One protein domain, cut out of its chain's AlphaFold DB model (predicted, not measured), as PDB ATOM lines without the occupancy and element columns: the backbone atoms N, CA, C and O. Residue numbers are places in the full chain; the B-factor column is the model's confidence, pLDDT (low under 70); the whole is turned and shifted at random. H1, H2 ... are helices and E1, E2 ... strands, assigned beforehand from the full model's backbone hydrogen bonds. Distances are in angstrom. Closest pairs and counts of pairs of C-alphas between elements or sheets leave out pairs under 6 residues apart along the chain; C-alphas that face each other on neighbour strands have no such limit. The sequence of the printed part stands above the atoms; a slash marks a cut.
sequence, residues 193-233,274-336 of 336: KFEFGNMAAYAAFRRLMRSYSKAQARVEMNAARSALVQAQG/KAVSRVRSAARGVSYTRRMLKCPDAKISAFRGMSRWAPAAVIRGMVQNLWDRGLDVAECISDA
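This is residues 193 to 233 and 274 to 336 of the 336 residues of the protein "Protein A" of Acetobacter pasteurianus (UniProt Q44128). One long helix, H1, makes the long axis; H2 runs back beside it, while H4 and the small ribbon of E1 and E2 pack at H1's first end. The printed part has 104 residues, with four named helices and two strands in the order E1 H1 H2 H3 H4 E2, mostly helix; the sheet is antiparallel. It is loose, radius of gyration of the C-alphas 17.2 A, spanning 55 by 34 by 27 A.

E1, residues 194 to 196, begins at C-alpha 194 (-47.912, -5.088, -28.127). H1, 199 to 233, is 50.9 A long; H2, 274 to 291, 26.2 A. H3 is 298 to 302, H4 312 to 324, 18.2 A. E2, 329 to 331, ends at C-alpha 331 (-45.636, -7.579, -25.283).

E1 and E2 are antiparallel, N 195 and O 330 2.9 A apart. H1 and H2 touch, closest C-alphas Met 221 and Ala 282, 4.8 A, at a shallow tilt of 15 degrees, opposite ways. H1 touches H4 with residues 201 to 209 alone, closest C-alphas Leu 208 and Met 318, 6.9 A. Every O i to N i+4 pair is within hydrogen-bond range in H1, H3 and H4; 13 of 14 in H2.

Residues 234 to 273 are cut out, C-alphas 233 and 274 being 15.4 A apart. Of the links printed whole, none is long. Residues 274 to 275, 305, 307 and 334 to 336 have pLDDT under 70.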
ATOM      1  N   LYS A 193     -51.114  -8.493 -27.573       86.38
ATOM      2  CA  LYS A 193     -51.069  -7.045 -27.421       86.38
ATOM      3  C   LYS A 193     -49.610  -6.643 -27.345       86.38
ATOM      4  O   LYS A 193     -48.846  -7.226 -26.591       86.38
ATOM      5  N   PHE A 194     -49.243  -5.666 -28.155       86.56
ATOM      6  CA  PHE A 194     -47.912  -5.088 -28.127       86.56
ATOM      7  C   PHE A 194     -48.053  -3.585 -27.974       86.56
ATOM      8  O   PHE A 194     -48.821  -2.956 -28.714       86.56
ATOM      9  N   GLU A 195     -47.297  -3.031 -27.042       89.44
ATOM     10  CA  GLU A 195     -47.123  -1.602 -26.873       89.44
ATOM     11  C   GLU A 195     -45.845  -1.171 -27.575       89.44
ATOM     12  O   GLU A 195     -44.819  -1.839 -27.518       89.44
ATOM     13  N   PHE A 196     -45.939  -0.058 -28.292       90.12
ATOM     14  CA  PHE A 196     -44.806   0.588 -28.934       90.12
ATOM     15  C   PHE A 196     -44.695   1.961 -28.295       90.12
ATOM     16  O   PHE A 196     -45.567   2.800 -28.537       90.12
ATOM     17  N   GLY A 197     -43.660   2.200 -27.493       89.00
ATOM     18  CA  GLY A 197     -43.559   3.456 -26.748       89.00
ATOM     19  C   GLY A 197     -43.266   4.668 -27.637       89.00
ATOM     20  O   GLY A 197     -43.481   5.811 -27.241       89.00
ATOM     21  N   ASN A 198     -42.890   4.449 -28.904       89.00
ATOM     22  CA  ASN A 198     -42.831   5.514 -29.899       89.00
ATOM     23  C   ASN A 198     -43.193   5.069 -31.328       89.00
ATOM     24  O   ASN A 198     -43.214   3.892 -31.703       89.00
ATOM     25  N   MET A 199     -43.440   6.067 -32.184       88.12
ATOM     26  CA  MET A 199     -43.796   5.853 -33.589       88.12
ATOM     27  C   MET A 199     -42.667   5.235 -34.423       88.12
ATOM     28  O   MET A 199     -42.952   4.600 -35.444       88.12
ATOM     29  N   ALA A 200     -41.400   5.391 -34.023       89.94
ATOM     30  CA  ALA A 200     -40.270   4.808 -34.740       89.94
ATOM     31  C   ALA A 200     -40.248   3.279 -34.592       89.94
ATOM     32  O   ALA A 200     -40.115   2.578 -35.604       89.94
ATOM     33  N   ALA A 201     -40.483   2.769 -33.379       90.81
ATOM     34  CA  ALA A 201     -40.638   1.344 -33.089       90.81
ATOM     35  C   ALA A 201     -41.828   0.747 -33.858       90.81
ATOM     36  O   ALA A 201     -41.674  -0.233 -34.598       90.81
ATOM     37  N   TYR A 202     -42.992   1.407 -33.819       90.50
ATOM     38  CA  TYR A 202     -44.167   0.966 -34.578       90.50
ATOM     39  C   TYR A 202     -43.923   0.957 -36.099       90.50
ATOM     40  O   TYR A 202     -44.284   0.011 -36.811       90.50
ATOM     41  N   ALA A 203     -43.261   1.987 -36.635       89.25
ATOM     42  CA  ALA A 203     -42.903   2.044 -38.049       89.25
ATOM     43  C   ALA A 203     -41.904   0.939 -38.440       89.25
ATOM     44  O   ALA A 203     -42.011   0.380 -39.537       89.25
ATOM     45  N   ALA A 204     -40.956   0.601 -37.562       91.88
ATOM     46  CA  ALA A 204     -40.006  -0.488 -37.770       91.88
ATOM     47  C   ALA A 204     -40.709  -1.851 -37.829       91.88
ATOM     48  O   ALA A 204     -40.522  -2.583 -38.807       91.88
ATOM     49  N   PHE A 205     -41.613  -2.128 -36.889       91.88
ATOM     50  CA  PHE A 205     -42.455  -3.325 -36.910       91.88
ATOM     51  C   PHE A 205     -43.258  -3.455 -38.206       91.88
ATOM     52  O   PHE A 205     -43.235  -4.491 -38.878       91.88
ATOM     53  N   ARG A 206     -43.903  -2.369 -38.648       90.88
ATOM     54  CA  ARG A 206     -44.646  -2.356 -39.919       90.88
ATOM     55  C   ARG A 206     -43.767  -2.684 -41.126       90.88
ATOM     56  O   ARG A 206     -44.234  -3.324 -42.073       90.88
ATOM     57  N   ARG A 207     -42.496  -2.265 -41.129       90.19
ATOM     58  CA  ARG A 207     -41.536  -2.606 -42.193       90.19
ATOM     59  C   ARG A 207     -41.159  -4.089 -42.168       90.19
ATOM     60  O   ARG A 207     -41.104  -4.682 -43.250       90.19
ATOM     61  N   LEU A 208     -40.956  -4.685 -40.990       92.12
ATOM     62  CA  LEU A 208     -40.694  -6.124 -40.842       92.12
ATOM     63  C   LEU A 208     -41.880  -6.949 -41.346       92.12
ATOM     64  O   LEU A 208     -41.731  -7.749 -42.272       92.12
ATOM     65  N   MET A 209     -43.086  -6.652 -40.864       89.94
ATOM     66  CA  MET A 209     -44.312  -7.332 -41.285       89.94
ATOM     67  C   MET A 209     -44.601  -7.181 -42.785       89.94
ATOM     68  O   MET A 209     -45.040  -8.133 -43.440       89.94
ATOM     69  N   ARG A 210     -44.319  -6.013 -43.383       90.31
ATOM     70  CA  ARG A 210     -44.396  -5.824 -44.844       90.31
ATOM     71  C   ARG A 210     -43.401  -6.704 -45.588       90.31
ATOM     72  O   ARG A 210     -43.756  -7.276 -46.619       90.31
ATOM     73  N   SER A 211     -42.173  -6.793 -45.090       90.81
ATOM     74  CA  SER A 211     -41.107  -7.580 -45.712       90.81
ATOM     75  C   SER A 211     -41.416  -9.074 -45.638       90.81
ATOM     76  O   SER A 211     -41.391  -9.739 -46.673       90.81
ATOM     77  N   TYR A 212     -41.857  -9.561 -44.476       91.56
ATOM     78  CA  TYR A 212     -42.366 -10.921 -44.296       91.56
ATOM     79  C   TYR A 212     -43.543 -11.221 -45.228       91.56
ATOM     80  O   TYR A 212     -43.511 -12.176 -45.999       91.56
ATOM     81  N   SER A 213     -44.553 -10.346 -45.258       87.62
ATOM     82  CA  SER A 213     -45.720 -10.519 -46.132       87.62
ATOM     83  C   SER A 213     -45.337 -10.587 -47.612       87.62
ATOM     84  O   SER A 213     -45.922 -11.357 -48.375       87.62
ATOM     85  N   LYS A 214     -44.357  -9.780 -48.034       89.81
ATOM     86  CA  LYS A 214     -43.811  -9.789 -49.396       89.81
ATOM     87  C   LYS A 214     -43.049 -11.082 -49.689       89.81
ATOM     88  O   LYS A 214     -43.160 -11.578 -50.808       89.81
ATOM     89  N   ALA A 215     -42.286 -11.603 -48.728       90.25
ATOM     90  CA  ALA A 215     -41.590 -12.880 -48.855       90.25
ATOM     91  C   ALA A 215     -42.590 -14.034 -49.022       90.25
ATOM     92  O   ALA A 215     -42.514 -14.750 -50.014       90.25
ATOM     93  N   GLN A 216     -43.610 -14.113 -48.163       86.75
ATOM     94  CA  GLN A 216     -44.681 -15.111 -48.271       86.75
ATOM     95  C   GLN A 216     -45.411 -15.037 -49.622       86.75
ATOM     96  O   GLN A 216     -45.542 -16.034 -50.323       86.75
ATOM     97  N   ALA A 217     -45.775 -13.832 -50.074       84.88
ATOM     98  CA  ALA A 217     -46.406 -13.658 -51.385       84.88
ATOM     99  C   ALA A 217     -45.502 -14.091 -52.563       84.88
ATOM    100  O   ALA A 217     -46.003 -14.485 -53.615       84.88
ATOM    101  N   ARG A 218     -44.172 -14.004 -52.418       88.81
ATOM    102  CA  ARG A 218     -43.218 -14.507 -53.421       88.81
ATOM    103  C   ARG A 218     -43.152 -16.031 -53.414       88.81
ATOM    104  O   ARG A 218     -43.127 -16.607 -54.496       88.81
ATOM    105  N   VAL A 219     -43.178 -16.662 -52.239       87.88
ATOM    106  CA  VAL A 219     -43.268 -18.126 -52.108       87.88
ATOM    107  C   VAL A 219     -44.537 -18.637 -52.791       87.88
ATOM    108  O   VAL A 219     -44.446 -19.476 -53.683       87.88
ATOM    109  N   GLU A 220     -45.700 -18.046 -52.485       81.75
ATOM    110  CA  GLU A 220     -46.982 -18.372 -53.135       81.75
ATOM    111  C   GLU A 220     -46.901 -18.238 -54.672       81.75
ATOM    112  O   GLU A 220     -47.387 -19.088 -55.419       81.75
ATOM    113  N   MET A 221     -46.263 -17.171 -55.168       86.38
ATOM    114  CA  MET A 221     -46.090 -16.936 -56.605       86.38
ATOM    115  C   MET A 221     -45.166 -17.966 -57.262       86.38
ATOM    116  O   MET A 221     -45.464 -18.423 -58.365       86.38
ATOM    117  N   ASN A 222     -44.063 -18.329 -56.610       89.44
ATOM    118  CA  ASN A 222     -43.120 -19.321 -57.119       89.44
ATOM    119  C   ASN A 222     -43.748 -20.721 -57.144       89.44
ATOM    120  O   ASN A 222     -43.621 -21.423 -58.147       89.44
ATOM    121  N   ALA A 223     -44.504 -21.089 -56.108       82.19
ATOM    122  CA  ALA A 223     -45.272 -22.331 -56.077       82.19
ATOM    123  C   ALA A 223     -46.314 -22.379 -57.209       82.19
ATOM    124  O   ALA A 223     -46.380 -23.350 -57.960       82.19
ATOM    125  N   ALA A 224     -47.072 -21.293 -57.412       81.19
ATOM    126  CA  ALA A 224     -48.048 -21.210 -58.500       81.19
ATOM    127  C   ALA A 224     -47.398 -21.322 -59.890       81.19
ATOM    128  O   ALA A 224     -47.980 -21.928 -60.789       81.19
ATOM    129  N   ARG A 225     -46.205 -20.739 -60.078       87.06
ATOM    130  CA  ARG A 225     -45.433 -20.868 -61.326       87.06
ATOM    131  C   ARG A 225     -44.956 -22.298 -61.545       87.06
ATOM    132  O   ARG A 225     -45.120 -22.812 -62.643       87.06
ATOM    133  N   SER A 226     -44.430 -22.938 -60.505       86.25
ATOM    134  CA  SER A 226     -43.949 -24.323 -60.575       86.25
ATOM    135  C   SER A 226     -45.082 -25.282 -60.951       86.25
ATOM    136  O   SER A 226     -44.933 -26.080 -61.871       86.25
ATOM    137  N   ALA A 227     -46.261 -25.116 -60.343       81.19
ATOM    138  CA  ALA A 227     -47.452 -25.892 -60.683       81.19
ATOM    139  C   ALA A 227     -47.924 -25.678 -62.136       81.19
ATOM    140  O   ALA A 227     -48.435 -26.602 -62.764       81.19
ATOM    141  N   LEU A 228     -47.763 -24.467 -62.688       83.94
ATOM    142  CA  LEU A 228     -48.068 -24.201 -64.098       83.94
ATOM    143  C   LEU A 228     -47.101 -24.946 -65.028       83.94
ATOM    144  O   LEU A 228     -47.560 -25.558 -65.987       83.94
ATOM    145  N   VAL A 229     -45.799 -24.917 -64.730       85.06
ATOM    146  CA  VAL A 229     -44.774 -25.626 -65.515       85.06
ATOM    147  C   VAL A 229     -45.031 -27.133 -65.503       85.06
ATOM    148  O   VAL A 229     -45.038 -27.757 -66.558       85.06
ATOM    149  N   GLN A 230     -45.329 -27.711 -64.336       80.81
ATOM    150  CA  GLN A 230     -45.669 -29.133 -64.208       80.81
ATOM    151  C   GLN A 230     -46.909 -29.513 -65.029       80.81
ATOM    152  O   GLN A 230     -46.884 -30.500 -65.760       80.81
ATOM    153  N   ALA A 231     -47.969 -28.698 -64.974       76.44
ATOM    154  CA  ALA A 231     -49.182 -28.934 -65.755       76.44
ATOM    155  C   ALA A 231     -48.943 -28.839 -67.276       76.44
ATOM    156  O   ALA A 231     -49.584 -29.550 -68.045       76.44
ATOM    157  N   GLN A 232     -48.022 -27.976 -67.716       77.75
ATOM    158  CA  GLN A 232     -47.630 -27.863 -69.126       77.75
ATOM    159  C   GLN A 232     -46.757 -29.040 -69.580       77.75
ATOM    160  O   GLN A 232     -46.953 -29.540 -70.684       77.75
ATOM    161  N   GLY A 233     -45.846 -29.515 -68.726       71.62
ATOM    162  CA  GLY A 233     -45.011 -30.688 -69.004       71.62
ATOM    163  C   GLY A 233     -45.817 -31.983 -69.127       71.62
ATOM    164  O   GLY A 233     -45.565 -32.776 -70.025       71.62
ATOM    165  N   LYS A 274     -56.839 -22.783 -65.313       65.38
ATOM    166  CA  LYS A 274     -56.910 -22.441 -63.875       65.38
ATOM    167  C   LYS A 274     -55.523 -22.122 -63.284       65.38
ATOM    168  O   LYS A 274     -55.413 -21.240 -62.432       65.38
ATOM    169  N   ALA A 275     -54.468 -22.772 -63.781       68.94
ATOM    170  CA  ALA A 275     -53.076 -22.534 -63.397       68.94
ATOM    171  C   ALA A 275     -52.560 -21.122 -63.764       68.94
ATOM    172  O   ALA A 275     -51.989 -20.438 -62.915       68.94
ATOM    173  N   VAL A 276     -52.841 -20.616 -64.971       73.75
ATOM    174  CA  VAL A 276     -52.447 -19.257 -65.404       73.75
ATOM    175  C   VAL A 276     -53.148 -18.188 -64.556       73.75
ATOM    176  O   VAL A 276     -52.537 -17.200 -64.135       73.75
ATOM    177  N   SER A 277     -54.430 -18.404 -64.245       72.94
ATOM    178  CA  SER A 277     -55.199 -17.532 -63.349       72.94
ATOM    179  C   SER A 277     -54.597 -17.480 -61.937       72.94
ATOM    180  O   SER A 277     -54.454 -16.393 -61.363       72.94
ATOM    181  N   ARG A 278     -54.160 -18.629 -61.399       72.75
ATOM    182  CA  ARG A 278     -53.480 -18.713 -60.094       72.75
ATOM    183  C   ARG A 278     -52.176 -17.915 -60.071       72.75
ATOM    184  O   ARG A 278     -51.999 -17.105 -59.162       72.75
ATOM    185  N   VAL A 279     -51.321 -18.044 -61.091       80.50
ATOM    186  CA  VAL A 279     -50.070 -17.263 -61.193       80.50
ATOM    187  C   VAL A 279     -50.353 -15.759 -61.220       80.50
ATOM    188  O   VAL A 279     -49.748 -14.994 -60.466       80.50
ATOM    189  N   ARG A 280     -51.320 -15.317 -62.036       80.00
ATOM    190  CA  ARG A 280     -51.730 -13.902 -62.090       80.00
ATOM    191  C   ARG A 280     -52.259 -13.407 -60.744       80.00
ATOM    192  O   ARG A 280     -51.940 -12.288 -60.344       80.00
ATOM    193  N   SER A 281     -53.055 -14.211 -60.038       71.38
ATOM    194  CA  SER A 281     -53.551 -13.872 -58.698       71.38
ATOM    195  C   SER A 281     -52.407 -13.734 -57.688       71.38
ATOM    196  O   SER A 281     -52.365 -12.747 -56.951       71.38
ATOM    197  N   ALA A 282     -51.444 -14.658 -57.691       77.19
ATOM    198  CA  ALA A 282     -50.287 -14.612 -56.798       77.19
ATOM    199  C   ALA A 282     -49.390 -13.387 -57.071       77.19
ATOM    200  O   ALA A 282     -48.995 -12.672 -56.148       77.19
ATOM    201  N   ALA A 283     -49.168 -13.042 -58.345       81.38
ATOM    202  CA  ALA A 283     -48.440 -11.831 -58.732       81.38
ATOM    203  C   ALA A 283     -49.125 -10.540 -58.229       81.38
ATOM    204  O   ALA A 283     -48.458  -9.612 -57.761       81.38
ATOM    205  N   ARG A 284     -50.468 -10.481 -58.249       82.06
ATOM    206  CA  ARG A 284     -51.216  -9.369 -57.629       82.06
ATOM    207  C   ARG A 284     -50.995  -9.303 -56.117       82.06
ATOM    208  O   ARG A 284     -50.932  -8.197 -55.586       82.06
ATOM    209  N   GLY A 285     -50.834 -10.443 -55.443       79.81
ATOM    210  CA  GLY A 285     -50.487 -10.518 -54.020       79.81
ATOM    211  C   GLY A 285     -49.170  -9.804 -53.698       79.81
ATOM    212  O   GLY A 285     -49.120  -8.959 -52.804       79.81
ATOM    213  N   VAL A 286     -48.124 -10.036 -54.497       85.44
ATOM    214  CA  VAL A 286     -46.837  -9.323 -54.364       85.44
ATOM    215  C   VAL A 286     -47.005  -7.815 -54.592       85.44
ATOM    216  O   VAL A 286     -46.461  -6.998 -53.849       85.44
ATOM    217  N   SER A 287     -47.780  -7.416 -55.601       84.88
ATOM    218  CA  SER A 287     -48.061  -5.998 -55.874       84.88
ATOM    219  C   SER A 287     -48.896  -5.325 -54.780       84.88
ATOM    220  O   SER A 287     -48.757  -4.121 -54.548       84.88
ATOM    221  N   TYR A 288     -49.764  -6.079 -54.101       82.81
ATOM    222  CA  TYR A 288     -50.536  -5.611 -52.955       82.81
ATOM    223  C   TYR A 288     -49.629  -5.342 -51.748       82.81
ATOM    224  O   TYR A 288     -49.667  -4.239 -51.205       82.81
ATOM    225  N   THR A 289     -48.751  -6.279 -51.370       84.69
ATOM    226  CA  THR A 289     -47.878  -6.120 -50.185       84.69
ATOM    227  C   THR A 289     -46.912  -4.939 -50.315       84.69
ATOM    228  O   THR A 289     -46.631  -4.254 -49.333       84.69
ATOM    229  N   ARG A 290     -46.481  -4.600 -51.539       83.81
ATOM    230  CA  ARG A 290     -45.684  -3.386 -51.818       83.81
ATOM    231  C   ARG A 290     -46.437  -2.079 -51.555       83.81
ATOM    232  O   ARG A 290     -45.811  -1.059 -51.276       83.81
ATOM    233  N   ARG A 291     -47.764  -2.088 -51.679       82.94
ATOM    234  CA  ARG A 291     -48.616  -0.892 -51.583       82.94
ATOM    235  C   ARG A 291     -49.477  -0.858 -50.323       82.94
ATOM    236  O   ARG A 291     -50.088   0.169 -50.065       82.94
ATOM    237  N   MET A 292     -49.516  -1.925 -49.525       80.19
ATOM    238  CA  MET A 292     -50.478  -2.069 -48.423       80.19
ATOM    239  C   MET A 292     -50.365  -0.992 -47.332       80.19
ATOM    240  O   MET A 292     -51.361  -0.675 -46.688       80.19
ATOM    241  N   LEU A 293     -49.178  -0.397 -47.166       82.06
ATOM    242  CA  LEU A 293     -48.943   0.709 -46.231       82.06
ATOM    243  C   LEU A 293     -49.075   2.098 -46.879       82.06
ATOM    244  O   LEU A 293     -49.080   3.086 -46.159       82.06
ATOM    245  N   LYS A 294     -49.190   2.200 -48.214       79.88
ATOM    246  CA  LYS A 294     -49.311   3.489 -48.911       79.88
ATOM    247  C   LYS A 294     -50.714   4.066 -48.713       79.88
ATOM    248  O   LYS A 294     -51.709   3.407 -49.030       79.88
ATOM    249  N   CYS A 295     -50.797   5.292 -48.212       78.00
ATOM    250  CA  CYS A 295     -52.024   6.070 -48.075       78.00
ATOM    251  C   CYS A 295     -51.705   7.541 -48.390       78.00
ATOM    252  O   CYS A 295     -50.667   8.000 -47.919       78.00
ATOM    253  N   PRO A 296     -52.539   8.250 -49.176       79.88
ATOM    254  CA  PRO A 296     -52.349   9.682 -49.426       79.88
ATOM    255  C   PRO A 296     -52.474  10.535 -48.157       79.88
ATOM    256  O   PRO A 296     -51.800  11.546 -48.027       79.88
ATOM    257  N   ASP A 297     -53.307  10.103 -47.209       82.25
ATOM    258  CA  ASP A 297     -53.487  10.772 -45.925       82.25
ATOM    259  C   ASP A 297     -52.385  10.341 -44.945       82.25
ATOM    260  O   ASP A 297     -52.315   9.176 -44.538       82.25
ATOM    261  N   ALA A 298     -51.526  11.288 -44.562       78.00
ATOM    262  CA  ALA A 298     -50.411  11.060 -43.650       78.00
ATOM    263  C   ALA A 298     -50.862  10.609 -42.249       78.00
ATOM    264  O   ALA A 298     -50.249   9.702 -41.678       78.00
ATOM    265  N   LYS A 299     -51.964  11.168 -41.727       79.88
ATOM    266  CA  LYS A 299     -52.502  10.824 -40.402       79.88
ATOM    267  C   LYS A 299     -52.985   9.378 -40.396       79.88
ATOM    268  O   LYS A 299     -52.627   8.605 -39.514       79.88
ATOM    269  N   ILE A 300     -53.712   8.962 -41.433       76.25
ATOM    270  CA  ILE A 300     -54.158   7.568 -41.569       76.25
ATOM    271  C   ILE A 300     -52.971   6.637 -41.858       76.25
ATOM    272  O   ILE A 300     -52.917   5.520 -41.342       76.25
ATOM    273  N   SER A 301     -52.007   7.076 -42.672       77.81
ATOM    274  CA  SER A 301     -50.822   6.295 -43.050       77.81
ATOM    275  C   SER A 301     -49.975   5.882 -41.843       77.81
ATOM    276  O   SER A 301     -49.477   4.748 -41.802       77.81
ATOM    277  N   ALA A 302     -49.842   6.772 -40.854       77.19
ATOM    278  CA  ALA A 302     -49.065   6.554 -39.637       77.19
ATOM    279  C   ALA A 302     -49.588   5.365 -38.815       77.19
ATOM    280  O   ALA A 302     -48.795   4.515 -38.415       77.19
ATOM    281  N   PHE A 303     -50.913   5.232 -38.685       76.31
ATOM    282  CA  PHE A 303     -51.581   4.220 -37.848       76.31
ATOM    283  C   PHE A 303     -52.213   3.069 -38.640       76.31
ATOM    284  O   PHE A 303     -52.974   2.255 -38.110       76.31
ATOM    285  N   ARG A 304     -51.939   2.984 -39.948       72.38
ATOM    286  CA  ARG A 304     -52.555   1.967 -40.799       72.38
ATOM    287  C   ARG A 304     -52.045   0.571 -40.446       72.38
ATOM    288  O   ARG A 304     -50.920   0.202 -40.802       72.38
ATOM    289  N   GLY A 305     -52.931  -0.210 -39.833       67.88
ATOM    290  CA  GLY A 305     -52.730  -1.625 -39.544       67.88
ATOM    291  C   GLY A 305     -52.551  -2.487 -40.797       67.88
ATOM    292  O   GLY A 305     -52.821  -2.075 -41.930       67.88
ATOM    293  N   MET A 306     -52.087  -3.714 -40.579       71.12
ATOM    294  CA  MET A 306     -51.757  -4.672 -41.634       71.12
ATOM    295  C   MET A 306     -52.813  -5.776 -41.682       71.12
ATOM    296  O   MET A 306     -53.268  -6.254 -40.651       71.12
ATOM    297  N   SER A 307     -53.228  -6.172 -42.886       66.19
ATOM    298  CA  SER A 307     -54.238  -7.221 -43.102       66.19
ATOM    299  C   SER A 307     -53.597  -8.470 -43.710       66.19
ATOM    300  O   SER A 307     -53.993  -8.922 -44.784       66.19
ATOM    301  N   ARG A 308     -52.543  -8.986 -43.067       72.75
ATOM    302  CA  ARG A 308     -51.844 -10.214 -43.471       72.75
ATOM    303  C   ARG A 308     -51.671 -11.122 -42.263       72.75
ATOM    304  O   ARG A 308     -51.459 -10.639 -41.158       72.75
ATOM    305  N   TRP A 309     -51.774 -12.419 -42.521       71.94
ATOM    306  CA  TRP A 309     -51.594 -13.463 -41.527       71.94
ATOM    307  C   TRP A 309     -50.099 -13.730 -41.307       71.94
ATOM    308  O   TRP A 309     -49.328 -13.764 -42.273       71.94
ATOM    309  N   ALA A 310     -49.705 -13.902 -40.050       78.62
ATOM    310  CA  ALA A 310     -48.386 -14.360 -39.641       78.62
ATOM    311  C   ALA A 310     -48.536 -15.212 -38.368       78.62
ATOM    312  O   ALA A 310     -49.352 -14.846 -37.518       78.62
ATOM    313  N   PRO A 311     -47.778 -16.315 -38.223       79.12
ATOM    314  CA  PRO A 311     -47.774 -17.097 -36.991       79.12
ATOM    315  C   PRO A 311     -47.365 -16.249 -35.779       79.12
ATOM    316  O   PRO A 311     -46.502 -15.375 -35.900       79.12
ATOM    317  N   ALA A 312     -47.921 -16.549 -34.602       79.25
ATOM    318  CA  ALA A 312     -47.599 -15.853 -33.352       79.25
ATOM    319  C   ALA A 312     -46.089 -15.843 -33.056       79.25
ATOM    320  O   ALA A 312     -45.529 -14.790 -32.764       79.25
ATOM    321  N   ALA A 313     -45.413 -16.985 -33.232       84.25
ATOM    322  CA  ALA A 313     -43.964 -17.106 -33.046       84.25
ATOM    323  C   ALA A 313     -43.163 -16.159 -33.958       84.25
ATOM    324  O   ALA A 313     -42.187 -15.554 -33.527       84.25
ATOM    325  N   VAL A 314     -43.611 -15.966 -35.203       88.94
ATOM    326  CA  VAL A 314     -42.974 -15.030 -36.142       88.94
ATOM    327  C   VAL A 314     -43.157 -13.586 -35.675       88.94
ATOM    328  O   VAL A 314     -42.217 -12.802 -35.747       88.94
ATOM    329  N   ILE A 315     -44.351 -13.228 -35.191       89.06
ATOM    330  CA  ILE A 315     -44.624 -11.878 -34.676       89.06
ATOM    331  C   ILE A 315     -43.780 -11.602 -33.428       89.06
ATOM    332  O   ILE A 315     -43.135 -10.558 -33.369       89.06
ATOM    333  N   ARG A 316     -43.724 -12.543 -32.477       90.31
ATOM    334  CA  ARG A 316     -42.874 -12.427 -31.284       90.31
ATOM    335  C   ARG A 316     -41.401 -12.300 -31.643       90.31
ATOM    336  O   ARG A 316     -40.746 -11.395 -31.150       90.31
ATOM    337  N   GLY A 317     -40.906 -13.105 -32.584       92.06
ATOM    338  CA  GLY A 317     -39.534 -12.977 -33.082       92.06
ATOM    339  C   GLY A 317     -39.246 -11.616 -33.730       92.06
ATOM    340  O   GLY A 317     -38.160 -11.070 -33.560       92.06
ATOM    341  N   MET A 318     -40.218 -11.018 -34.434       93.50
ATOM    342  CA  MET A 318     -40.073  -9.645 -34.937       93.50
ATOM    343  C   MET A 318     -40.002  -8.623 -33.808       93.50
ATOM    344  O   MET A 318     -39.217  -7.690 -33.910       93.50
ATOM    345  N   VAL A 319     -40.831  -8.764 -32.774       92.00
ATOM    346  CA  VAL A 319     -40.834  -7.857 -31.619       92.00
ATOM    347  C   VAL A 319     -39.529  -7.983 -30.840       92.00
ATOM    348  O   VAL A 319     -38.882  -6.965 -30.615       92.00
ATOM    349  N   GLN A 320     -39.078  -9.209 -30.565       91.94
ATOM    350  CA  GLN A 320     -37.783  -9.477 -29.943       91.94
ATOM    351  C   GLN A 320     -36.641  -8.853 -30.751       91.94
ATOM    352  O   GLN A 320     -35.837  -8.113 -30.205       91.94
ATOM    353  N   ASN A 321     -36.630  -9.024 -32.079       94.31
ATOM    354  CA  ASN A 321     -35.616  -8.395 -32.927       94.31
ATOM    355  C   ASN A 321     -35.590  -6.864 -32.809       94.31
ATOM    356  O   ASN A 321     -34.532  -6.259 -32.959       94.31
ATOM    357  N   LEU A 322     -36.741  -6.216 -32.624       94.56
ATOM    358  CA  LEU A 322     -36.795  -4.766 -32.441       94.56
ATOM    359  C   LEU A 322     -36.280  -4.371 -31.056       94.56
ATOM    360  O   LEU A 322     -35.504  -3.421 -30.973       94.56
ATOM    361  N   TRP A 323     -36.658  -5.120 -30.021       92.50
ATOM    362  CA  TRP A 323     -36.154  -4.944 -28.661       92.50
ATOM    363  C   TRP A 323     -34.630  -5.069 -28.599       92.50
ATOM    364  O   TRP A 323     -33.961  -4.157 -28.126       92.50
ATOM    365  N   ASP A 324     -34.064  -6.122 -29.198       94.19
ATOM    366  CA  ASP A 324     -32.613  -6.362 -29.257       94.19
ATOM    367  C   ASP A 324     -31.855  -5.231 -29.975       94.19
ATOM    368  O   ASP A 324     -30.658  -5.034 -29.782       94.19
ATOM    369  N   ARG A 325     -32.552  -4.462 -30.820       94.44
ATOM    370  CA  ARG A 325     -32.022  -3.287 -31.525       94.44
ATOM    371  C   ARG A 325     -32.235  -1.980 -30.756       94.44
ATOM    372  O   ARG A 325     -32.034  -0.912 -31.335       94.44
ATOM    373  N   GLY A 326     -32.675  -2.054 -29.501       93.62
ATOM    374  CA  GLY A 326     -32.928  -0.911 -28.627       93.62
ATOM    375  C   GLY A 326     -34.197  -0.126 -28.964       93.62
ATOM    376  O   GLY A 326     -34.292   1.050 -28.620       93.62
ATOM    377  N   LEU A 327     -35.158  -0.719 -29.684       93.38
ATOM    378  CA  LEU A 327     -36.445  -0.067 -29.931       93.38
ATOM    379  C   LEU A 327     -37.424  -0.355 -28.794       93.38
ATOM    380  O   LEU A 327     -37.560  -1.486 -28.345       93.38
ATOM    381  N   ASP A 328     -38.158   0.685 -28.412       91.31
ATOM    382  CA  ASP A 328     -39.158   0.658 -27.349       91.31
ATOM    383  C   ASP A 328     -40.436  -0.085 -27.788       91.31
ATOM    384  O   ASP A 328     -41.329   0.481 -28.438       91.31
ATOM    385  N   VAL A 329     -40.472  -1.391 -27.514       90.00
ATOM    386  CA  VAL A 329     -41.606  -2.276 -27.800       90.00
ATOM    387  C   VAL A 329     -41.718  -3.393 -26.765       90.00
ATOM    388  O   VAL A 329     -40.769  -4.125 -26.548       90.00
ATOM    389  N   ALA A 330     -42.900  -3.607 -26.196       84.88
ATOM    390  CA  ALA A 330     -43.135  -4.686 -25.239       84.88
ATOM    391  C   ALA A 330     -44.397  -5.483 -25.596       84.88
ATOM    392  O   ALA A 330     -45.364  -4.933 -26.127       84.88
ATOM    393  N   GLU A 331     -44.397  -6.790 -25.322       83.06
ATOM    394  CA  GLU A 331     -45.636  -7.579 -25.283       83.06
ATOM    395  C   GLU A 331     -46.376  -7.218 -23.992       83.06
ATOM    396  O   GLU A 331     -45.821  -7.337 -22.902       83.06
ATOM    397  N   CYS A 332     -47.621  -6.761 -24.105       80.94
ATOM    398  CA  CYS A 332     -48.477  -6.570 -22.943       80.94
ATOM    399  C   CYS A 332     -48.961  -7.953 -22.521       80.94
ATOM    400  O   CYS A 332     -49.903  -8.497 -23.109       80.94
ATOM    401  N   ILE A 333     -48.299  -8.525 -21.526       73.44
ATOM    402  CA  ILE A 333     -48.784  -9.720 -20.854       73.44
ATOM    403  C   ILE A 333     -49.936  -9.244 -19.972       73.44
ATOM    404  O   ILE A 333     -49.746  -8.398 -19.103       73.44
ATOM    405  N   SER A 334     -51.159  -9.685 -20.268       57.75
ATOM    406  CA  SER A 334     -52.267  -9.483 -19.337       57.75
ATOM    407  C   SER A 334     -51.900 -10.239 -18.058       57.75
ATOM    408  O   SER A 334     -51.756 -11.460 -18.129       57.75
ATOM    409  N   ASP A 335     -51.738  -9.554 -16.926       49.38
ATOM    410  CA  ASP A 335     -51.794 -10.241 -15.634       49.38
ATOM    411  C   ASP A 335     -53.163 -10.934 -15.551       49.38
ATOM    412  O   ASP A 335     -54.187 -10.333 -15.900       49.38
ATOM    413  N   ALA A 336     -53.135 -12.229 -15.230       37.47
ATOM    414  CA  ALA A 336     -54.299 -13.109 -15.185       37.47
ATOM    415  C   ALA A 336     -55.366 -12.624 -14.193       37.47
ATOM    416  O   ALA A 336     -54.995 -12.125 -13.108       37.47
TER     417      ALA A 336